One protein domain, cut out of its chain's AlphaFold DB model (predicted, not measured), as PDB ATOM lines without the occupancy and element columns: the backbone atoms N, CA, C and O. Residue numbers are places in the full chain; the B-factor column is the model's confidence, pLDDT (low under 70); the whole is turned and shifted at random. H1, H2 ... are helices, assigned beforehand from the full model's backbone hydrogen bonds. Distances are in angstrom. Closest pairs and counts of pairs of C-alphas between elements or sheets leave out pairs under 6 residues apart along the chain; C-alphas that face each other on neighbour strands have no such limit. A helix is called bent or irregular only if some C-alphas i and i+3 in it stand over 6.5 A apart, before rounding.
ATOM      1  N   ALA A 501     144.756 141.969 160.875       83.81
ATOM      2  CA  ALA A 501     144.541 140.575 161.248       83.81
ATOM      3  C   ALA A 501     143.398 140.412 162.271       83.81
ATOM      4  O   ALA A 501     142.527 139.557 162.095       83.81
ATOM      5  N   MET A 502     143.341 141.261 163.303       78.88
ATOM      6  CA  MET A 502     142.265 141.248 164.306       78.88
ATOM      7  C   MET A 502     140.892 141.595 163.717       78.88
ATOM      8  O   MET A 502     139.892 140.975 164.090       78.88
ATOM      9  N   SER A 503     140.837 142.541 162.778       78.62
ATOM     10  CA  SER A 503     139.614 142.951 162.074       78.62
ATOM     11  C   SER A 503     139.120 141.913 161.066       78.62
ATOM     12  O   SER A 503     137.926 141.843 160.783       78.62
ATOM     13  N   THR A 504     140.018 141.066 160.559       72.06
ATOM     14  CA  THR A 504     139.675 139.971 159.637       72.06
ATOM     15  C   THR A 504     139.007 138.796 160.364       72.06
ATOM     16  O   THR A 504     138.384 137.959 159.717       72.06
ATOM     17  N   LYS A 505     139.070 138.742 161.706       64.50
ATOM     18  CA  LYS A 505     138.470 137.669 162.510       64.50
ATOM     19  C   LYS A 505     136.929 137.698 162.418       64.50
ATOM     20  O   LYS A 505     136.315 138.630 162.951       64.50
ATOM     21  N   PRO A 506     136.285 136.678 161.821       55.44
ATOM     22  CA  PRO A 506     134.833 136.627 161.691       55.44
ATOM     23  C   PRO A 506     134.152 136.428 163.053       55.44
ATOM     24  O   PRO A 506     134.730 135.870 163.987       55.44
ATOM     25  N   ALA A 507     132.919 136.924 163.184       53.34
ATOM     26  CA  ALA A 507     132.129 136.823 164.417       53.34
ATOM     27  C   ALA A 507     131.575 135.406 164.670       53.34
ATOM     28  O   ALA A 507     131.275 135.061 165.810       53.34
ATOM     29  N   LEU A 508     131.462 134.589 163.619       54.34
ATOM     30  CA  LEU A 508     131.042 133.188 163.633       54.34
ATOM     31  C   LEU A 508     131.912 132.443 162.610       54.34
ATOM     32  O   LEU A 508     131.940 132.900 161.469       54.34
ATOM     33  N   PRO A 509     132.605 131.344 162.972       52.88
ATOM     34  CA  PRO A 509     133.453 130.628 162.027       52.88
ATOM     35  C   PRO A 509     132.588 129.884 160.998       52.88
ATOM     36  O   PRO A 509     131.890 128.925 161.337       52.88
ATOM     37  N   VAL A 510     132.603 130.332 159.749       55.03
ATOM     38  CA  VAL A 510     131.991 129.677 158.587       55.03
ATOM     39  C   VAL A 510     133.103 129.041 157.744       55.03
ATOM     40  O   VAL A 510     134.251 129.472 157.762       55.03
ATOM     41  N   LYS A 511     132.775 127.991 156.979       51.94
ATOM     42  CA  LYS A 511     133.725 127.229 156.140       51.94
ATOM     43  C   LYS A 511     134.606 128.076 155.198       51.94
ATOM     44  O   LYS A 511     135.681 127.619 154.834       51.94
ATOM     45  N   GLU A 512     134.185 129.283 154.817       55.03
ATOM     46  CA  GLU A 512     134.920 130.183 153.906       55.03
ATOM     47  C   GLU A 512     136.004 131.042 154.596       55.03
ATOM     48  O   GLU A 512     136.743 131.773 153.932       55.03
ATOM     49  N   ASP A 513     136.154 130.939 155.919       64.38
ATOM     50  CA  ASP A 513     137.007 131.850 156.689       64.38
ATOM     51  C   ASP A 513     138.508 131.581 156.534       64.38
ATOM     52  O   ASP A 513     139.296 132.528 156.521       64.38
ATOM     53  N   SER A 514     138.925 130.323 156.344       70.62
ATOM     54  CA  SER A 514     140.346 129.966 156.198       70.62
ATOM     55  C   SER A 514     140.993 130.626 154.977       70.62
ATOM     56  O   SER A 514     142.080 131.190 155.086       70.62
ATOM     57  N   LEU A 515     140.318 130.620 153.822       74.62
ATOM     58  CA  LEU A 515     140.829 131.246 152.597       74.62
ATOM     59  C   LEU A 515     140.899 132.769 152.723       74.62
ATOM     60  O   LEU A 515     141.908 133.365 152.354       74.62
ATOM     61  N   ARG A 516     139.869 133.398 153.297       73.56
ATOM     62  CA  ARG A 516     139.831 134.853 153.504       73.56
ATOM     63  C   ARG A 516     140.928 135.328 154.460       73.56
ATOM     64  O   ARG A 516     141.580 136.340 154.189       73.56
ATOM     65  N   ILE A 517     141.139 134.590 155.549       73.88
ATOM     66  CA  ILE A 517     142.203 134.833 156.529       73.88
ATOM     67  C   ILE A 517     143.578 134.755 155.858       73.88
ATOM     68  O   ILE A 517     144.354 135.705 155.966       73.88
ATOM     69  N   MET A 518     143.842 133.691 155.093       73.06
ATOM     70  CA  MET A 518     145.116 133.534 154.384       73.06
ATOM     71  C   MET A 518     145.320 134.564 153.260       73.06
ATOM     72  O   MET A 518     146.440 134.970 152.983       73.06
ATOM     73  N   GLN A 519     144.262 135.015 152.585       76.06
ATOM     74  CA  GLN A 519     144.404 136.001 151.508       76.06
ATOM     75  C   GLN A 519     144.644 137.419 152.032       76.06
ATOM     76  O   GLN A 519     145.394 138.174 151.418       76.06
ATOM     77  N   THR A 520     144.014 137.792 153.149       79.81
ATOM     78  CA  THR A 520     144.018 139.185 153.627       79.81
ATOM     79  C   THR A 520     145.041 139.407 154.735       79.81
ATOM     80  O   THR A 520     145.881 140.296 154.636       79.81
ATOM     81  N   ALA A 521     144.981 138.603 155.797       82.56
ATOM     82  CA  ALA A 521     145.773 138.836 156.998       82.56
ATOM     83  C   ALA A 521     147.181 138.232 156.893       82.56
ATOM     84  O   ALA A 521     148.146 138.914 157.236       82.56
ATOM     85  N   ASP A 522     147.322 137.015 156.353       86.06
ATOM     86  CA  ASP A 522     148.650 136.424 156.109       86.06
ATOM     87  C   ASP A 522     149.452 137.250 155.096       86.06
ATOM     88  O   ASP A 522     150.627 137.496 155.330       86.06
ATOM     89  N   SER A 523     148.833 137.758 154.021       88.50
ATOM     90  CA  SER A 523     149.528 138.627 153.054       88.50
ATOM     91  C   SER A 523     150.143 139.868 153.710       88.50
ATOM     92  O   SER A 523     151.242 140.272 153.339       88.50
ATOM     93  N   ALA A 524     149.470 140.454 154.707       89.94
ATOM     94  CA  ALA A 524     149.998 141.600 155.441       89.94
ATOM     95  C   ALA A 524     151.109 141.201 156.428       89.94
ATOM     96  O   ALA A 524     152.159 141.839 156.454       89.94
ATOM     97  N   LEU A 525     150.904 140.137 157.214       91.88
ATOM     98  CA  LEU A 525     151.875 139.663 158.212       91.88
ATOM     99  C   LEU A 525     153.152 139.105 157.555       91.88
ATOM    100  O   LEU A 525     154.263 139.494 157.919       91.88
ATOM    101  N   ASP A 526     153.003 138.233 156.555       90.69
ATOM    102  CA  ASP A 526     154.117 137.662 155.794       90.69
ATOM    103  C   ASP A 526     154.775 138.742 154.921       90.69
ATOM    104  O   ASP A 526     156.003 138.802 154.831       90.69
ATOM    105  N   GLY A 527     153.981 139.639 154.322       90.69
ATOM    106  CA  GLY A 527     154.481 140.776 153.548       90.69
ATOM    107  C   GLY A 527     155.396 141.679 154.373       90.69
ATOM    108  O   GLY A 527     156.487 142.019 153.914       90.69
ATOM    109  N   TRP A 528     155.017 141.984 155.619       94.06
ATOM    110  CA  TRP A 528     155.860 142.743 156.546       94.06
ATOM    111  C   TRP A 528     157.227 142.071 156.746       94.06
ATOM    112  O   TRP A 528     158.255 142.710 156.531       94.06
ATOM    113  N   LEU A 529     157.249 140.768 157.063       91.19
ATOM    114  CA  LEU A 529     158.485 139.997 157.287       91.19
ATOM    115  C   LEU A 529     159.376 139.925 156.038       91.19
ATOM    116  O   LEU A 529     160.607 139.996 156.128       91.19
ATOM    117  N   LEU A 530     158.764 139.752 154.865       90.25
ATOM    118  CA  LEU A 530     159.474 139.610 153.595       90.25
ATOM    119  C   LEU A 530     160.107 140.927 153.137       90.25
ATOM    120  O   LEU A 530     161.232 140.898 152.629       90.25
ATOM    121  N   LEU A 531     159.423 142.051 153.367       89.69
ATOM    122  CA  LEU A 531     159.856 143.395 152.975       89.69
ATOM    123  C   LEU A 531     160.839 144.048 153.959       89.69
ATOM    124  O   LEU A 531     161.335 145.137 153.673       89.69
ATOM    125  N   LEU A 532     161.164 143.406 155.090       90.38
ATOM    126  CA  LEU A 532     162.202 143.920 155.983       90.38
ATOM    127  C   LEU A 532     163.562 144.003 155.263       90.38
ATOM    128  O   LEU A 532     163.992 143.024 154.635       90.38
ATOM    129  N   PRO A 533     164.304 145.114 155.402       86.69
ATOM    130  CA  PRO A 533     165.658 145.215 154.882       86.69
ATOM    131  C   PRO A 533     166.616 144.316 155.687       86.69
ATOM    132  O   PRO A 533     166.325 143.877 156.803       86.69
ATOM    133  N   LYS A 534     167.764 143.962 155.091       81.06
ATOM    134  CA  LYS A 534     168.672 142.919 155.623       81.06
ATOM    135  C   LYS A 534     169.194 143.225 157.030       81.06
ATOM    136  O   LYS A 534     169.394 142.300 157.811       81.06
ATOM    137  N   ASP A 535     169.431 144.494 157.320       75.88
ATOM    138  CA  ASP A 535     169.853 145.020 158.617       75.88
ATOM    139  C   ASP A 535     168.749 144.917 159.678       75.88
ATOM    140  O   ASP A 535     169.051 144.610 160.824       75.88
ATOM    141  N   ARG A 536     167.474 145.049 159.295       79.69
ATOM    142  CA  ARG A 536     166.322 144.948 160.213       79.69
ATOM    143  C   ARG A 536     165.831 143.522 160.456       79.69
ATOM    144  O   ARG A 536     165.058 143.292 161.381       79.69
ATOM    145  N   LYS A 537     166.316 142.541 159.685       79.25
ATOM    146  CA  LYS A 537     166.110 141.107 159.980       79.25
ATOM    147  C   LYS A 537     166.943 140.627 161.172       79.25
ATOM    148  O   LYS A 537     166.636 139.588 161.751       79.25
ATOM    149  N   GLN A 538     168.014 141.342 161.523       79.94
ATOM    150  CA  GLN A 538     168.856 141.036 162.680       79.94
ATOM    151  C   GLN A 538     168.523 141.998 163.822       79.94
ATOM    152  O   GLN A 538     168.990 143.127 163.847       79.94
ATOM    153  N   ILE A 539     167.725 141.526 164.779       84.81
ATOM    154  CA  ILE A 539     167.272 142.322 165.935       84.81
ATOM    155  C   ILE A 539     168.417 142.627 166.913       84.81
ATOM    156  O   ILE A 539     168.380 143.622 167.626       84.81
ATOM    157  N   MET A 540     169.443 141.774 166.948       85.00
ATOM    158  CA  MET A 540     170.622 141.968 167.784       85.00
ATOM    159  C   MET A 540     171.793 142.458 166.938       85.00
ATOM    160  O   MET A 540     172.152 141.844 165.929       85.00
ATOM    161  N   ASN A 541     172.415 143.547 167.376       81.12
ATOM    162  CA  ASN A 541     173.578 144.109 166.708       81.12
ATOM    163  C   ASN A 541     174.871 143.338 167.071       81.12
ATOM    164  O   ASN A 541     174.898 142.419 167.892       81.12
ATOM    165  N   LYS A 542     175.997 143.725 166.463       80.88
ATOM    166  CA  LYS A 542     177.300 143.065 166.692       80.88
ATOM    167  C   LYS A 542     177.871 143.283 168.099       80.88
ATOM    168  O   LYS A 542     178.800 142.569 168.471       80.88
ATOM    169  N   THR A 543     177.380 144.276 168.839       80.56
ATOM    170  CA  THR A 543     177.769 144.553 170.230       80.56
ATOM    171  C   THR A 543     176.940 143.745 171.232       80.56
ATOM    172  O   THR A 543     177.318 143.680 172.401       80.56
ATOM    173  N   GLY A 544     175.894 143.048 170.770       79.62
ATOM    174  CA  GLY A 544     175.004 142.229 171.593       79.62
ATOM    175  C   GLY A 544     173.826 143.006 172.185       79.62
ATOM    176  O   GLY A 544     173.154 142.489 173.072       79.62
ATOM    177  N   GLU A 545     173.586 144.233 171.723       84.88
ATOM    178  CA  GLU A 545     172.421 145.032 172.105       84.88
ATOM    179  C   GLU A 545     171.239 144.675 171.205       84.88
ATOM    180  O   GLU A 545     171.401 144.415 170.006       84.88
ATOM    181  N   ILE A 546     170.054 144.645 171.805       89.94
ATOM    182  CA  ILE A 546     168.795 144.374 171.120       89.94
ATOM    183  C   ILE A 546     168.166 145.695 170.694       89.94
ATOM    184  O   ILE A 546     168.081 146.642 171.472       89.94
ATOM    185  N   ASP A 547     167.700 145.739 169.452       92.69
ATOM    186  CA  ASP A 547     166.762 146.751 168.988       92.69
ATOM    187  C   ASP A 547     165.377 146.442 169.572       92.69
ATOM    188  O   ASP A 547     164.645 145.586 169.070       92.69
ATOM    189  N   GLU A 548     165.042 147.101 170.681       93.25
ATOM    190  CA  GLU A 548     163.827 146.827 171.458       93.25
ATOM    191  C   GLU A 548     162.533 147.119 170.688       93.25
ATOM    192  O   GLU A 548     161.514 146.462 170.914       93.25
ATOM    193  N   LEU A 549     162.553 148.064 169.745       95.50
ATOM    194  CA  LEU A 549     161.389 148.366 168.910       95.50
ATOM    195  C   LEU A 549     161.185 147.276 167.854       95.50
ATOM    196  O   LEU A 549     160.061 146.803 167.669       95.50
ATOM    197  N   MET A 550     162.262 146.795 167.221       94.94
ATOM    198  CA  MET A 550     162.176 145.641 166.320       94.94
ATOM    199  C   MET A 550     161.848 144.346 167.062       94.94
ATOM    200  O   MET A 550     161.130 143.510 166.511       94.94
ATOM    201  N   PHE A 551     162.338 144.164 168.291       94.44
ATOM    202  CA  PHE A 551     161.968 143.035 169.146       94.44
ATOM    203  C   PHE A 551     160.453 143.007 169.372       94.44
ATOM    204  O   PHE A 551     159.807 141.997 169.082       94.44
ATOM    205  N   GLN A 552     159.874 144.137 169.792       95.19
ATOM    206  CA  GLN A 552     158.426 144.291 169.954       95.19
ATOM    207  C   GLN A 552     157.672 144.047 168.642       95.19
ATOM    208  O   GLN A 552     156.675 143.326 168.640       95.19
ATOM    209  N   ALA A 553     158.160 144.581 167.518       96.19
ATOM    210  CA  ALA A 553     157.509 144.437 166.219       96.19
ATOM    211  C   ALA A 553     157.417 142.968 165.776       96.19
ATOM    212  O   ALA A 553     156.342 142.492 165.411       96.19
ATOM    213  N   HIS A 554     158.516 142.212 165.877       94.69
ATOM    214  CA  HIS A 554     158.520 140.785 165.541       94.69
ATOM    215  C   HIS A 554     157.620 139.977 166.478       94.69
ATOM    216  O   HIS A 554     156.854 139.122 166.024       94.69
ATOM    217  N   LEU A 555     157.680 140.253 167.783       92.50
ATOM    218  CA  LEU A 555     156.851 139.565 168.768       92.50
ATOM    219  C   LEU A 555     155.356 139.818 168.500       92.50
ATOM    220  O   LEU A 555     154.554 138.881 168.542       92.50
ATOM    221  N   LEU A 556     155.003 141.050 168.115       92.94
ATOM    222  CA  LEU A 556     153.649 141.443 167.744       92.94
ATOM    223  C   LEU A 556     153.138 140.720 166.483       92.94
ATOM    224  O   LEU A 556     152.015 140.214 166.475       92.94
ATOM    225  N   ILE A 557     153.958 140.608 165.432       94.00
ATOM    226  CA  ILE A 557     153.599 139.860 164.212       94.00
ATOM    227  C   ILE A 557     153.326 138.387 164.536       94.00
ATOM    228  O   ILE A 557     152.320 137.814 164.098       94.00
ATOM    229  N   HIS A 558     154.179 137.767 165.351       92.25
ATOM    230  CA  HIS A 558     154.000 136.367 165.719       92.25
ATOM    231  C   HIS A 558     152.784 136.154 166.622       92.25
ATOM    232  O   HIS A 558     152.033 135.206 166.390       92.25
ATOM    233  N   VAL A 559     152.529 137.022 167.609       87.94
ATOM    234  CA  VAL A 559     151.323 136.879 168.444       87.94
ATOM    235  C   VAL A 559     150.057 137.111 167.629       87.94
ATOM    236  O   VAL A 559     149.088 136.380 167.827       87.94
ATOM    237  N   ALA A 560     150.051 138.044 166.671       89.12
ATOM    238  CA  ALA A 560     148.931 138.247 165.750       89.12
ATOM    239  C   ALA A 560     148.690 137.015 164.857       89.12
ATOM    240  O   ALA A 560     147.544 136.618 164.645       89.12
ATOM    241  N   THR A 561     149.757 136.344 164.417       89.19
ATOM    242  CA  THR A 561     149.659 135.084 163.665       89.19
ATOM    243  C   THR A 561     149.070 133.965 164.532       89.19
ATOM    244  O   THR A 561     148.087 133.329 164.153       89.19
ATOM    245  N   VAL A 562     149.594 133.746 165.744       85.69
ATOM    246  CA  VAL A 562     149.057 132.727 166.670       85.69
ATOM    247  C   VAL A 562     147.584 132.998 166.975       85.69
ATOM    248  O   VAL A 562     146.738 132.117 166.845       85.69
ATOM    249  N   SER A 563     147.267 134.248 167.296       81.38
ATOM    250  CA  SER A 563     145.924 134.755 167.571       81.38
ATOM    251  C   SER A 563     144.879 134.418 166.509       81.38
ATOM    252  O   SER A 563     143.715 134.174 166.836       81.38
ATOM    253  N   LEU A 564     145.292 134.489 165.247       82.75
ATOM    254  CA  LEU A 564     144.450 134.339 164.072       82.75
ATOM    255  C   LEU A 564     144.281 132.868 163.686       82.75
ATOM    256  O   LEU A 564     143.173 132.432 163.383       82.75
ATOM    257  N   HIS A 565     145.369 132.095 163.734       82.94
ATOM    258  CA  HIS A 565     145.383 130.713 163.259       82.94
ATOM    259  C   HIS A 565     145.014 129.691 164.338       82.94
ATOM    260  O   HIS A 565     144.490 128.633 163.999       82.94
ATOM    261  N   ARG A 566     145.232 129.983 165.627       81.00
ATOM    262  CA  ARG A 566     144.975 129.027 166.718       81.00
ATOM    263  C   ARG A 566     143.534 128.506 166.755       81.00
ATOM    264  O   ARG A 566     143.393 127.286 166.800       81.00
ATOM    265  N   PRO A 567     142.483 129.342 166.628       78.44
ATOM    266  CA  PRO A 567     141.100 128.854 166.598       78.44
ATOM    267  C   PRO A 567     140.776 127.915 165.422       78.44
ATOM    268  O   PRO A 567     139.769 127.220 165.472       78.44
ATOM    269  N   LEU A 568     141.601 127.913 164.367       78.75
ATOM    270  CA  LEU A 568     141.413 127.129 163.139       78.75
ATOM    271  C   LEU A 568     142.405 125.956 163.014       78.75
ATOM    272  O   LEU A 568     142.432 125.268 161.993       78.75
ATOM    273  N   SER A 569     143.247 125.758 164.027       80.38
ATOM    274  CA  SER A 569     144.276 124.717 164.076       80.38
ATOM    275  C   SER A 569     143.802 123.461 164.812       80.38
ATOM    276  O   SER A 569     142.787 123.477 165.501       80.38
ATOM    277  N   ASP A 570     144.575 122.377 164.721       78.81
ATOM    278  CA  ASP A 570     144.324 121.125 165.463       78.81
ATOM    279  C   ASP A 570     144.755 121.212 166.944       78.81
ATOM    280  O   ASP A 570     144.733 120.244 167.706       78.81
ATOM    281  N   LEU A 571     145.186 122.398 167.373       75.62
ATOM    282  CA  LEU A 571     145.664 122.661 168.719       75.62
ATOM    283  C   LEU A 571     144.451 122.881 169.621       75.62
ATOM    284  O   LEU A 571     143.909 123.981 169.722       75.62
ATOM    285  N   LYS A 572     143.996 121.790 170.244       66.25
ATOM    286  CA  LYS A 572     142.825 121.791 171.127       66.25
ATOM    287  C   LYS A 572     143.051 122.702 172.330       66.25
ATOM    288  O   LYS A 572     144.060 122.573 173.019       66.25
ATOM    289  N   PHE A 573     142.063 123.546 172.611       68.75
ATOM    290  CA  PHE A 573     141.998 124.313 173.850       68.75
ATOM    291  C   PHE A 573     141.775 123.367 175.030       68.75
ATOM    292  O   PHE A 573     140.810 122.593 175.046       68.75
ATOM    293  N   ASN A 574     142.651 123.431 176.026       66.25
ATOM    294  CA  ASN A 574     142.424 122.794 177.312       66.25
ATOM    295  C   ASN A 574     141.543 123.701 178.185       66.25
ATOM    296  O   ASN A 574     141.773 124.904 178.266       66.25
ATOM    297  N   SER A 575     140.555 123.142 178.888       65.44
ATOM    298  CA  SER A 575     139.687 123.923 179.783       65.44
ATOM    299  C   SER A 575     140.463 124.661 180.881       65.44
ATOM    300  O   SER A 575     140.031 125.725 181.319       65.44
ATOM    301  N   VAL A 576     141.625 124.141 181.291       65.56
ATOM    302  CA  VAL A 576     142.513 124.770 182.283       65.56
ATOM    303  C   VAL A 576     143.118 126.084 181.774       65.56
ATOM    304  O   VAL A 576     143.469 126.939 182.580       65.56
ATOM    305  N   GLU A 577     143.187 126.302 180.460       68.56
ATOM    306  CA  GLU A 577     143.681 127.564 179.891       68.56
ATOM    307  C   GLU A 577     142.789 128.754 180.257       68.56
ATOM    308  O   GLU A 577     143.288 129.868 180.342       68.56
ATOM    309  N   SER A 578     141.510 128.526 180.592       66.88
ATOM    310  CA  SER A 578     140.602 129.581 181.079       66.88
ATOM    311  C   SER A 578     141.066 130.275 182.369       66.88
ATOM    312  O   SER A 578     140.529 131.320 182.727       66.88
ATOM    313  N   ILE A 579     142.062 129.712 183.064       69.44
ATOM    314  CA  ILE A 579     142.707 130.322 184.234       69.44
ATOM    315  C   ILE A 579     143.579 131.521 183.836       69.44
ATOM    316  O   ILE A 579     143.756 132.426 184.651       69.44
ATOM    317  N   SER A 580     144.141 131.541 182.620       73.00
ATOM    318  CA  SER A 580     145.003 132.646 182.198       73.00
ATOM    319  C   SER A 580     144.179 133.918 182.037       73.00
ATOM    320  O   SER A 580     143.189 133.971 181.308       73.00
ATOM    321  N   SER A 581     144.630 134.981 182.693       68.56
ATOM    322  CA  SER A 581     144.045 136.321 182.599       68.56
ATOM    323  C   SER A 581     144.155 136.932 181.196       68.56
ATOM    324  O   SER A 581     143.481 137.924 180.910       68.56
ATOM    325  N   CYS A 582     144.995 136.346 180.336       65.19
ATOM    326  CA  CYS A 582     145.167 136.700 178.927       65.19
ATOM    327  C   CYS A 582     144.565 135.650 177.972       65.19
ATOM    328  O   CYS A 582     144.710 135.791 176.753       65.19
ATOM    329  N   ALA A 583     143.908 134.603 178.494       61.78
ATOM    330  CA  ALA A 583     143.277 133.581 177.669       61.78
ATOM    331  C   ALA A 583     142.193 134.186 176.784       61.78
ATOM    332  O   ALA A 583     141.444 135.084 177.172       61.78
ATOM    333  N   ARG A 584     142.098 133.649 175.572       65.12
ATOM    334  CA  ARG A 584     141.044 134.009 174.626       65.12
ATOM    335  C   ARG A 584     139.953 132.963 174.657       65.12
ATOM    336  O   ARG A 584     140.238 131.791 174.892       65.12
ATOM    337  N   ASP A 585     138.727 133.400 174.374       56.81
ATOM    338  CA  ASP A 585     137.573 132.508 174.349       56.81
ATOM    339  C   ASP A 585     137.857 131.284 173.465       56.81
ATOM    340  O   ASP A 585     138.327 131.449 172.326       56.81
ATOM    341  N   PRO A 586     137.587 130.064 173.969       58.12
ATOM    342  CA  PRO A 586     137.773 128.857 173.187       58.12
ATOM    343  C   PRO A 586     136.881 128.919 171.937       58.12
ATOM    344  O   PRO A 586     135.786 129.492 171.986       58.12
ATOM    345  N   PRO A 587     137.316 128.339 170.805       57.41
ATOM    346  CA  PRO A 587     136.483 128.255 169.621       57.41
ATOM    347  C   PRO A 587     135.169 127.560 169.990       57.41
ATOM    348  O   PRO A 587     135.153 126.568 170.723       57.41
ATOM    349  N   SER A 588     134.053 128.091 169.486       52.31
ATOM    350  CA  SER A 588     132.787 127.364 169.510       52.31
ATOM    351  C   SER A 588     132.983 126.018 168.808       52.31
ATOM    352  O   SER A 588     133.854 125.905 167.952       52.31
ATOM    353  N   ASN A 589     132.217 124.985 169.184       51.00
ATOM    354  CA  ASN A 589     132.270 123.658 168.555       51.00
ATOM    355  C   ASN A 589     131.950 123.763 167.053       51.00
ATOM    356  O   ASN A 589     130.812 123.558 166.631       51.00
ATOM    357  N   THR A 590     132.942 124.129 166.250       51.25
ATOM    358  CA  THR A 590     132.816 124.329 164.818       51.25
ATOM    359  C   THR A 590     133.370 123.124 164.079       51.25
ATOM    360  O   THR A 590     134.334 122.507 164.536       51.25
ATOM    361  N   PRO A 591     132.749 122.751 162.947       53.72
ATOM    362  CA  PRO A 591     133.247 121.669 162.112       53.72
ATOM    363  C   PRO A 591     134.700 121.931 161.710       53.72
ATOM    364  O   PRO A 591     135.101 123.081 161.547       53.72
ATOM    365  N   THR A 592     135.466 120.852 161.546       56.50
ATOM    366  CA  THR A 592     136.881 120.876 161.163       56.50
ATOM    367  C   THR A 592     137.084 121.797 159.948       56.50
ATOM    368  O   THR A 592     136.518 121.502 158.889       56.50
ATOM    369  N   PRO A 593     137.820 122.917 160.082       61.31
ATOM    370  CA  PRO A 593     138.074 123.829 158.969       61.31
ATOM    371  C   PRO A 593     138.796 123.117 157.817       61.31
ATOM    372  O   PRO A 593     139.537 122.161 158.038       61.31
ATOM    373  N   GLU A 594     138.629 123.570 156.575       60.97
ATOM    374  CA  GLU A 594     139.552 123.152 155.513       60.97
ATOM    375  C   GLU A 594     140.965 123.668 155.851       60.97
ATOM    376  O   GLU A 594     141.121 124.729 156.448       60.97
ATOM    377  N   LEU A 595     142.016 122.919 155.494       73.62
ATOM    378  CA  LEU A 595     143.419 123.337 155.676       73.62
ATOM    379  C   LEU A 595     143.899 123.488 157.137       73.62
ATOM    380  O   LEU A 595     144.876 124.199 157.378       73.62
ATOM    381  N   VAL A 596     143.304 122.772 158.104       80.62
ATOM    382  CA  VAL A 596     143.745 122.756 159.525       80.62
ATOM    383  C   VAL A 596     145.266 122.648 159.678       80.62
ATOM    384  O   VAL A 596     145.863 123.368 160.475       80.62
ATOM    385  N   ASN A 597     145.917 121.803 158.871       83.44
ATOM    386  CA  ASN A 597     147.369 121.620 158.901       83.44
ATOM    387  C   ASN A 597     148.144 122.925 158.656       83.44
ATOM    388  O   ASN A 597     149.156 123.159 159.313       83.44
ATOM    389  N   ILE A 598     147.669 123.796 157.758       84.62
ATOM    390  CA  ILE A 598     148.302 125.096 157.494       84.62
ATOM    391  C   ILE A 598     148.212 125.982 158.736       84.62
ATOM    392  O   ILE A 598     149.221 126.542 159.166       84.62
ATOM    393  N   HIS A 599     147.027 126.066 159.349       84.00
ATOM    394  CA  HIS A 599     146.825 126.835 160.575       84.00
ATOM    395  C   HIS A 599     147.700 126.302 161.721       84.00
ATOM    396  O   HIS A 599     148.398 127.084 162.365       84.00
ATOM    397  N   THR A 600     147.752 124.982 161.923       84.38
ATOM    398  CA  THR A 600     148.614 124.342 162.933       84.38
ATOM    399  C   THR A 600     150.093 124.665 162.717       84.38
ATOM    400  O   THR A 600     150.774 125.072 163.657       84.38
ATOM    401  N   VAL A 601     150.600 124.539 161.485       85.25
ATOM    402  CA  VAL A 601     152.008 124.829 161.166       85.25
ATOM    403  C   VAL A 601     152.337 126.307 161.380       85.25
ATOM    404  O   VAL A 601     153.392 126.614 161.932       85.25
ATOM    405  N   ARG A 602     151.447 127.230 160.992       86.88
ATOM    406  CA  ARG A 602     151.648 128.674 161.209       86.88
ATOM    407  C   ARG A 602     151.714 129.032 162.691       86.88
ATOM    408  O   ARG A 602     152.598 129.796 163.083       86.88
ATOM    409  N   VAL A 603     150.845 128.445 163.519       85.38
ATOM    410  CA  VAL A 603     150.900 128.616 164.981       85.38
ATOM    411  C   VAL A 603     152.227 128.099 165.530       85.38
ATOM    412  O   VAL A 603     152.935 128.851 166.193       85.38
ATOM    413  N   LEU A 604     152.603 126.857 165.209       84.38
ATOM    414  CA  LEU A 604     153.840 126.240 165.703       84.38
ATOM    415  C   LEU A 604     155.089 127.042 165.322       84.38
ATOM    416  O   LEU A 604     155.915 127.335 166.184       84.38
ATOM    417  N   ARG A 605     155.199 127.455 164.053       88.00
ATOM    418  CA  ARG A 605     156.325 128.269 163.567       88.00
ATOM    419  C   ARG A 605     156.390 129.631 164.251       88.00
ATOM    420  O   ARG A 605     157.481 130.098 164.562       88.00
ATOM    421  N   SER A 606     155.240 130.256 164.495       89.12
ATOM    422  CA  SER A 606     155.181 131.555 165.170       89.12
ATOM    423  C   SER A 606     155.571 131.446 166.641       89.12
ATOM    424  O   SER A 606     156.352 132.262 167.119       89.12
ATOM    425  N   VAL A 607     155.107 130.408 167.347       85.44
ATOM    426  CA  VAL A 607     155.526 130.120 168.729       85.44
ATOM    427  C   VAL A 607     157.028 129.842 168.792       85.44
ATOM    428  O   VAL A 607     157.720 130.389 169.647       85.44
ATOM    429  N   GLU A 608     157.571 129.045 167.868       85.06
ATOM    430  CA  GLU A 608     159.011 128.788 167.811       85.06
ATOM    431  C   GLU A 608     159.810 130.076 167.566       85.06
ATOM    432  O   GLU A 608     160.831 130.305 168.216       85.06
ATOM    433  N   ALA A 609     159.339 130.944 166.668       88.75
ATOM    434  CA  ALA A 609     159.967 132.233 166.417       88.75
ATOM    435  C   ALA A 609     159.946 133.135 167.665       88.75
ATOM    436  O   ALA A 609     160.983 133.699 168.004       88.75
ATOM    437  N   GLN A 610     158.833 133.194 168.409       88.62
ATOM    438  CA  GLN A 610     158.774 133.894 169.702       88.62
ATOM    439  C   GLN A 610     159.791 133.327 170.699       88.62
ATOM    440  O   GLN A 610     160.531 134.086 171.318       88.62
ATOM    441  N   VAL A 611     159.889 131.999 170.826       84.56
ATOM    442  CA  VAL A 611     160.887 131.364 171.704       84.56
ATOM    443  C   VAL A 611     162.303 131.770 171.297       84.56
ATOM    444  O   VAL A 611     163.098 132.132 172.160       84.56
ATOM    445  N   ARG A 612     162.620 131.768 169.997       86.62
ATOM    446  CA  ARG A 612     163.937 132.193 169.495       86.62
ATOM    447  C   ARG A 612     164.253 133.640 169.878       86.62
ATOM    448  O   ARG A 612     165.379 133.898 170.304       86.62
ATOM    449  N   LEU A 613     163.272 134.544 169.795       88.81
ATOM    450  CA  LEU A 613     163.410 135.937 170.241       88.81
ATOM    451  C   LEU A 613     163.735 136.023 171.736       88.81
ATOM    452  O   LEU A 613     164.676 136.713 172.116       88.81
ATOM    453  N   LEU A 614     163.016 135.280 172.580       85.94
ATOM    454  CA  LEU A 614     163.238 135.282 174.032       85.94
ATOM    455  C   LEU A 614     164.575 134.650 174.442       85.94
ATOM    456  O   LEU A 614     165.110 134.974 175.498       85.94
ATOM    457  N   THR A 615     165.117 133.741 173.626       83.94
ATOM    458  CA  THR A 615     166.408 133.076 173.883       83.94
ATOM    459  C   THR A 615     167.625 133.863 173.399       83.94
ATOM    460  O   THR A 615     168.747 133.358 173.493       83.94
ATOM    461  N   LEU A 616     167.437 135.072 172.857       84.19
ATOM    462  CA  LEU A 616     168.556 135.923 172.470       84.19
ATOM    463  C   LEU A 616     169.482 136.161 173.682       84.19
ATOM    464  O   LEU A 616     168.993 136.392 174.789       84.19
ATOM    465  N   PRO A 617     170.816 136.086 173.508       74.62
ATOM    466  CA  PRO A 617     171.770 136.113 174.614       74.62
ATOM    467  C   PRO A 617     171.929 137.528 175.187       74.62
ATOM    468  O   PRO A 617     172.925 138.208 174.941       74.62
ATOM    469  N   VAL A 618     170.947 137.975 175.966       70.19
ATOM    470  CA  VAL A 618     171.002 139.230 176.721       70.19
ATOM    471  C   VAL A 618     171.614 139.017 178.098       70.19
ATOM    472  O   VAL A 618     171.397 137.995 178.748       70.19
ATOM    473  N   ARG A 619     172.386 140.002 178.572       63.25
ATOM    474  CA  ARG A 619     173.008 139.954 179.909       63.25
ATOM    475  C   ARG A 619     171.975 140.023 181.039       63.25
ATOM    476  O   ARG A 619     172.177 139.404 182.077       63.25
ATOM    477  N   LYS A 620     170.896 140.782 180.827       76.25
ATOM    478  CA  LYS A 620     169.733 140.920 181.711       76.25
ATOM    479  C   LYS A 620     168.491 140.884 180.825       76.25
ATOM    480  O   LYS A 620     168.448 141.607 179.835       76.25
ATOM    481  N   PHE A 621     167.512 140.047 181.163       82.69
ATOM    482  CA  PHE A 621     166.226 140.032 180.467       82.69
ATOM    483  C   PHE A 621     165.434 141.273 180.893       82.69
ATOM    484  O   PHE A 621     164.841 141.297 181.971       82.69
ATOM    485  N   ALA A 622     165.511 142.327 180.087       85.38
ATOM    486  CA  ALA A 622     164.888 143.616 180.341       85.38
ATOM    487  C   ALA A 622     164.168 144.034 179.060       85.38
ATOM    488  O   ALA A 622     164.809 144.453 178.106       85.38
ATOM    489  N   HIS A 623     162.849 143.866 179.050       92.19
ATOM    490  CA  HIS A 623     161.976 144.201 177.931       92.19
ATOM    491  C   HIS A 623     160.717 144.884 178.462       92.19
ATOM    492  O   HIS A 623     160.432 144.842 179.664       92.19
ATOM    493  N   THR A 624     159.919 145.461 177.562       93.00
ATOM    494  CA  THR A 624     158.598 145.992 177.918       93.00
ATOM    495  C   THR A 624     157.751 144.935 178.647       93.00
ATOM    496  O   THR A 624     157.738 143.770 178.226       93.00
ATOM    497  N   PRO A 625     156.993 145.297 179.701       91.94
ATOM    498  CA  PRO A 625     156.103 144.356 180.381       91.94
ATOM    499  C   PRO A 625     155.030 143.758 179.448       91.94
ATOM    500  O   PRO A 625     154.592 142.625 179.667       91.94
ATOM    501  N   PHE A 626     154.694 144.448 178.346       90.75
ATOM    502  CA  PHE A 626     153.816 143.939 177.282       90.75
ATOM    503  C   PHE A 626     154.345 142.690 176.568       90.75
ATOM    504  O   PHE A 626     153.545 141.950 175.995       90.75
ATOM    505  N   THR A 627     155.641 142.380 176.693       89.19
ATOM    506  CA  THR A 627     156.225 141.099 176.258       89.19
ATOM    507  C   THR A 627     155.430 139.920 176.817       89.19
ATOM    508  O   THR A 627     155.171 138.968 176.091       89.19
ATOM    509  N   THR A 628     154.946 140.009 178.062       85.12
ATOM    510  CA  THR A 628     154.142 138.956 178.712       85.12
ATOM    511  C   THR A 628     152.919 138.559 177.887       85.12
ATOM    512  O   THR A 628     152.646 137.379 177.732       85.12
ATOM    513  N   CYS A 629     152.210 139.529 177.304       75.69
ATOM    514  CA  CYS A 629     150.999 139.269 176.519       75.69
ATOM    515  C   CYS A 629     151.289 138.905 175.061       75.69
ATOM    516  O   CYS A 629     150.423 138.369 174.371       75.69
ATOM    517  N   MET A 630     152.482 139.239 174.571       75.56
ATOM    518  CA  MET A 630     152.913 138.938 173.209       75.56
ATOM    519  C   MET A 630     153.603 137.565 173.108       75.56
ATOM    520  O   MET A 630     153.783 137.042 172.011       75.56
ATOM    521  N   VAL A 631     153.955 136.945 174.238       70.00
ATOM    522  CA  VAL A 631     154.448 135.566 174.291       70.00
ATOM    523  C   VAL A 631     153.265 134.619 174.438       70.00
ATOM    524  O   VAL A 631     152.522 134.659 175.411       70.00
ATOM    525  N   SER A 632     153.080 133.748 173.453       63.78
ATOM    526  CA  SER A 632     152.030 132.735 173.480       63.78
ATOM    527  C   SER A 632     152.416 131.617 174.450       63.78
ATOM    528  O   SER A 632     153.319 130.825 174.189       63.78
ATOM    529  N   GLU A 633     151.711 131.556 175.577       54.84
ATOM    530  CA  GLU A 633     151.962 130.628 176.692       54.84
ATOM    531  C   GLU A 633     151.619 129.164 176.350       54.84
ATOM    532  O   GLU A 633     152.005 128.231 177.051       54.84
ATOM    533  N   GLU A 634     150.889 128.949 175.257       52.25
ATOM    534  CA  GLU A 634     150.030 127.774 175.111       52.25
ATOM    535  C   GLU A 634     150.654 126.619 174.322       52.25
ATOM    536  O   GLU A 634     150.022 125.577 174.181       52.25
ATOM    537  N   LEU A 635     151.887 126.744 173.812       50.62
ATOM    538  CA  LEU A 635     152.431 125.701 172.934       50.62
ATOM    539  C   LEU A 635     153.939 125.485 172.952       50.62
ATOM    540  O   LEU A 635     154.515 124.966 171.993       50.62
ATOM    541  N   ALA A 636     154.578 125.789 174.074       49.97
ATOM    542  CA  ALA A 636     155.899 125.249 174.347       49.97
ATOM    543  C   ALA A 636     155.780 123.725 174.577       49.97
ATOM    544  O   ALA A 636     155.717 123.226 175.697       49.97
ATOM    545  N   THR A 637     155.708 122.972 173.477       49.50
ATOM    546  CA  THR A 637     155.597 121.503 173.429       49.50
ATOM    547  C   THR A 637     156.770 120.812 174.128       49.50
ATOM    548  O   THR A 637     156.658 119.658 174.543       49.50
ATOM    549  N   ALA A 638     157.876 121.533 174.339       59.84
ATOM    550  CA  ALA A 638     158.997 121.102 175.156       59.84
ATOM    551  C   ALA A 638     158.971 121.757 176.550       59.84
ATOM    552  O   ALA A 638     159.036 122.978 176.685       59.84
ATOM    553  N   ARG A 639     159.023 120.932 177.606       67.62
ATOM    554  CA  ARG A 639     159.178 121.355 179.017       67.62
ATOM    555  C   ARG A 639     160.274 122.412 179.226       67.62
ATOM    556  O   ARG A 639     160.137 123.275 180.087       67.62
ATOM    557  N   GLU A 640     161.351 122.348 178.444       67.81
ATOM    558  CA  GLU A 640     162.458 123.310 178.502       67.81
ATOM    559  C   GLU A 640     162.084 124.701 177.969       67.81
ATOM    560  O   GLU A 640     162.523 125.703 178.525       67.81
ATOM    561  N   GLN A 641     161.228 124.785 176.950       72.19
ATOM    562  CA  GLN A 641     160.723 126.062 176.437       72.19
ATOM    563  C   GLN A 641     159.779 126.723 177.451       72.19
ATOM    564  O   GLN A 641     159.922 127.911 177.722       72.19
ATOM    565  N   ILE A 642     158.893 125.944 178.092       74.56
ATOM    566  CA  ILE A 642     158.044 126.436 179.196       74.56
ATOM    567  C   ILE A 642     158.925 126.961 180.334       74.56
ATOM    568  O   ILE A 642     158.694 128.050 180.851       74.56
ATOM    569  N   ARG A 643     159.966 126.204 180.716       81.25
ATOM    570  CA  ARG A 643     160.921 126.625 181.749       81.25
ATOM    571  C   ARG A 643     161.600 127.947 181.383       81.25
ATOM    572  O   ARG A 643     161.718 128.798 182.259       81.25
ATOM    573  N   MET A 644     162.030 128.107 180.131       82.94
ATOM    574  CA  MET A 644     162.666 129.336 179.650       82.94
ATOM    575  C   MET A 644     161.706 130.527 179.722       82.94
ATOM    576  O   MET A 644     162.041 131.523 180.350       82.94
ATOM    577  N   ILE A 645     160.493 130.397 179.168       82.44
ATOM    578  CA  ILE A 645     159.464 131.450 179.201       82.44
ATOM    579  C   ILE A 645     159.147 131.845 180.649       82.44
ATOM    580  O   ILE A 645     159.156 133.027 180.977       82.44
ATOM    581  N   ILE A 646     158.951 130.870 181.543       85.19
ATOM    582  CA  ILE A 646     158.753 131.133 182.976       85.19
ATOM    583  C   ILE A 646     159.952 131.882 183.569       85.19
ATOM    584  O   ILE A 646     159.754 132.792 184.364       85.19
ATOM    585  N   GLY A 647     161.186 131.511 183.216       87.88
ATOM    586  CA  GLY A 647     162.396 132.206 183.663       87.88
ATOM    587  C   GLY A 647     162.430 133.669 183.216       87.88
ATOM    588  O   GLY A 647     162.606 134.553 184.049       87.88
ATOM    589  N   CYS A 648     162.179 133.922 181.931       87.88
ATOM    590  CA  CYS A 648     162.075 135.261 181.353       87.88
ATOM    591  C   CYS A 648     161.006 136.111 182.057       87.88
ATOM    592  O   CYS A 648     161.278 137.222 182.507       87.88
ATOM    593  N   LEU A 649     159.794 135.572 182.210       89.00
ATOM    594  CA  LEU A 649     158.680 136.292 182.829       89.00
ATOM    595  C   LEU A 649     158.867 136.493 184.335       89.00
ATOM    596  O   LEU A 649     158.404 137.497 184.864       89.00
ATOM    597  N   LYS A 650     159.572 135.595 185.032       91.19
ATOM    598  CA  LYS A 650     159.947 135.808 186.437       91.19
ATOM    599  C   LYS A 650     160.814 137.048 186.608       91.19
ATOM    600  O   LYS A 650     160.529 137.810 187.518       91.19
ATOM    601  N   MET A 651     161.783 137.278 185.717       90.81
ATOM    602  CA  MET A 651     162.616 138.487 185.769       90.81
ATOM    603  C   MET A 651     161.777 139.762 185.627       90.81
ATOM    604  O   MET A 651     161.976 140.718 186.366       90.81
ATOM    605  N   LEU A 652     160.801 139.779 184.714       91.19
ATOM    606  CA  LEU A 652     159.883 140.917 184.589       91.19
ATOM    607  C   LEU A 652     158.921 141.020 185.790       91.19
ATOM    608  O   LEU A 652     158.543 142.117 186.199       91.19
ATOM    609  N   GLY A 653     158.534 139.878 186.361       92.50
ATOM    610  CA  GLY A 653     157.663 139.771 187.530       92.50
ATOM    611  C   GLY A 653     158.290 140.214 188.851       92.50
ATOM    612  O   GLY A 653     157.544 140.406 189.805       92.50
ATOM    613  N   GLU A 654     159.612 140.408 188.913       93.25
ATOM    614  CA  GLU A 654     160.281 141.046 190.060       93.25
ATOM    615  C   GLU A 654     159.842 142.506 190.223       93.25
ATOM    616  O   GLU A 654     159.700 142.983 191.341       93.25
ATOM    617  N   VAL A 655     159.574 143.199 189.111       94.00
ATOM    618  CA  VAL A 655     159.141 144.606 189.113       94.00
ATOM    619  C   VAL A 655     157.620 144.725 189.023       94.00
ATOM    620  O   VAL A 655     157.022 145.601 189.640       94.00
ATOM    621  N   TRP A 656     156.975 143.853 188.242       95.00
ATOM    622  CA  TRP A 656     155.561 143.990 187.889       95.00
ATOM    623  C   TRP A 656     154.705 142.865 188.499       95.00
ATOM    624  O   TRP A 656     154.680 141.746 187.966       95.00
ATOM    625  N   PRO A 657     153.923 143.133 189.567       94.12
ATOM    626  CA  PRO A 657     153.154 142.110 190.283       94.12
ATOM    627  C   PRO A 657     152.143 141.351 189.424       94.12
ATOM    628  O   PRO A 657     151.847 140.176 189.678       94.12
ATOM    629  N   ARG A 658     151.594 142.000 188.391       92.00
ATOM    630  CA  ARG A 658     150.699 141.333 187.447       92.00
ATOM    631  C   ARG A 658     151.428 140.250 186.657       92.00
ATOM    632  O   ARG A 658     150.922 139.138 186.589       92.00
ATOM    633  N   ILE A 659     152.653 140.503 186.198       91.75
ATOM    634  CA  ILE A 659     153.462 139.482 185.513       91.75
ATOM    635  C   ILE A 659     153.767 138.316 186.459       91.75
ATOM    636  O   ILE A 659     153.632 137.157 186.072       91.75
ATOM    637  N   ALA A 660     154.076 138.581 187.733       92.12
ATOM    638  CA  ALA A 660     154.253 137.521 188.732       92.12
ATOM    639  C   ALA A 660     152.987 136.662 188.941       92.12
ATOM    640  O   ALA A 660     153.063 135.495 189.336       92.12
ATOM    641  N   ARG A 661     151.794 137.212 188.691       89.81
ATOM    642  CA  ARG A 661     150.535 136.453 188.643       89.81
ATOM    643  C   ARG A 661     150.406 135.653 187.353       89.81
ATOM    644  O   ARG A 661     150.142 134.460 187.458       89.81
ATOM    645  N   ASN A 662     150.692 136.244 186.192       87.06
ATOM    646  CA  ASN A 662     150.733 135.525 184.912       87.06
ATOM    647  C   ASN A 662     151.681 134.317 184.979       87.06
ATOM    648  O   ASN A 662     151.312 133.215 184.598       87.06
ATOM    649  N   VAL A 663     152.858 134.459 185.599       89.19
ATOM    650  CA  VAL A 663     153.778 133.334 185.844       89.19
ATOM    651  C   VAL A 663     153.112 132.206 186.640       89.19
ATOM    652  O   VAL A 663     153.293 131.035 186.304       89.19
ATOM    653  N   ARG A 664     152.336 132.527 187.684       89.06
ATOM    654  CA  ARG A 664     151.608 131.526 188.487       89.06
ATOM    655  C   ARG A 664     150.491 130.852 187.685       89.06
ATOM    656  O   ARG A 664     150.299 129.642 187.821       89.06
ATOM    657  N   GLU A 665     149.794 131.604 186.836       86.38
ATOM    658  CA  GLU A 665     148.783 131.085 185.902       86.38
ATOM    659  C   GLU A 665     149.427 130.083 184.927       86.38
ATOM    660  O   GLU A 665     149.014 128.922 184.886       86.38
ATOM    661  N   ILE A 666     150.527 130.465 184.261       82.62
ATOM    662  CA  ILE A 666     151.302 129.593 183.358       82.62
ATOM    663  C   ILE A 666     151.784 128.335 184.077       82.62
ATOM    664  O   ILE A 666     151.671 127.231 183.550       82.62
ATOM    665  N   GLN A 667     152.333 128.471 185.288       85.75
ATOM    666  CA  GLN A 667     152.800 127.328 186.076       85.75
ATOM    667  C   GLN A 667     151.666 126.351 186.383       85.75
ATOM    668  O   GLN A 667     151.861 125.139 186.281       85.75
ATOM    669  N   THR A 668     150.486 126.871 186.721       84.12
ATOM    670  CA  THR A 668     149.293 126.065 186.992       84.12
ATOM    671  C   THR A 668     148.846 125.331 185.730       84.12
ATOM    672  O   THR A 668     148.648 124.115 185.771       84.12
ATOM    673  N   ILE A 669     148.762 126.026 184.591       78.19
ATOM    674  CA  ILE A 669     148.408 125.428 183.296       78.19
ATOM    675  C   ILE A 669     149.425 124.343 182.917       78.19
ATOM    676  O   ILE A 669     149.045 123.207 182.632       78.19
ATOM    677  N   ALA A 670     150.721 124.640 183.009       78.00
ATOM    678  CA  ALA A 670     151.794 123.704 182.689       78.00
ATOM    679  C   ALA A 670     151.775 122.452 183.581       78.00
ATOM    680  O   ALA A 670     152.013 121.351 183.089       78.00
ATOM    681  N   GLN A 671     151.467 122.579 184.877       81.69
ATOM    682  CA  GLN A 671     151.338 121.428 185.779       81.69
ATOM    683  C   GLN A 671     150.204 120.486 185.362       81.69
ATOM    684  O   GLN A 671     150.385 119.269 185.402       81.69
ATOM    685  N   HIS A 672     149.064 121.033 184.932       76.12
ATOM    686  CA  HIS A 672     147.933 120.234 184.463       76.12
ATOM    687  C   HIS A 672     148.222 119.588 183.105       76.12
ATOM    688  O   HIS A 672     148.011 118.388 182.946       76.12
ATOM    689  N   VAL A 673     148.759 120.351 182.147       72.06
ATOM    690  CA  VAL A 673     149.078 119.860 180.794       72.06
ATOM    691  C   VAL A 673     150.166 118.781 180.824       72.06
ATOM    692  O   VAL A 673     150.089 117.812 180.075       72.06
ATOM    693  N   LEU A 674     151.157 118.901 181.715       72.50
ATOM    694  CA  LEU A 674     152.242 117.923 181.863       72.50
ATOM    695  C   LEU A 674     151.900 116.751 182.802       72.50
ATOM    696  O   LEU A 674     152.758 115.898 183.028       72.50
ATOM    697  N   GLY A 675     150.690 116.705 183.373       68.56
ATOM    698  CA  GLY A 675     150.280 115.646 184.303       68.56
ATOM    699  C   GLY A 675     151.086 115.615 185.609       68.56
ATOM    700  O   GLY A 675     151.257 114.554 186.204       68.56
TER     701      GLY A 675
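AT A GLANCE: This is residues 501 to 675 of the 734 residues of a protein of Penicillium sp. 'occitanis' (UniProt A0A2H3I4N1). Three long helices, H2, H3 and H5, lie side by side in a rather loose bundle, and a helical hairpin, H7 and H8, crosses one side of it at a steep angle. Short H6 sits between H3 and the hairpin, H1 packs on H2 and H3, H4 packs on H8, and residues 530 to 535 stick out. The 175 printed residues hold eight named helices, H1 to H8 in order, and no named strand: all helix. The whole is compact, with a radius of gyration of the C-alphas of 16.6 A and spans of 48 by 43 by 25 A.

IN THESE COORDINATES: H3, the longest, covers residues 548 to 568, 31.0 A, from C-alpha 548 at (163.827, 146.827, 171.458); it is only just irregular, C-alphas 564 and 567 being 6.9 A apart. H5 is residues 596 to 614, 27.3 A. H2, residues 513 to 531, 25.9 A, has a kink of 30 degrees near residue 525. H7 is residues 639 to 653, 20.3 A, and H8 residues 657 to 673, 24.5 A, ending at (149.078, 119.860, 180.794). H1 is residues 501 to 504, H4 575 to 579 and H6 627 to 630.

HOW THE PARTS SIT: The hub H3 touches H5, closest C-alphas Val 562 and Val 603 at 4.8 A, at a shallow tilt of 24 degrees, opposite ways. H2 and H3 form a hairpin, Leu 525 and Ile 557 closest by C-alphas at 6.2 A. H5 touches H7 with residues 611 to 614 alone, at a steep tilt of 52 degrees; the closest C-alphas, Val 611 and Gln 641, are 7.1 A apart. Every O i to N i+4 pair is within hydrogen-bond range in H5, H7 and H8, against 12 of 15 in H2, 15 of 17 in H3 and 0 of 1 in H4, where 2 of 2 O i to N i+3 pairs are; H1 and H6 are too short for an O i to N i+4 pair.

THE WHOLE: The printed part has no cut. The links H2 to H3, H4 to H5 and H5 to H6 are long. Low-confidence residues under pLDDT 70 include 505 to 513 and 581 to 594.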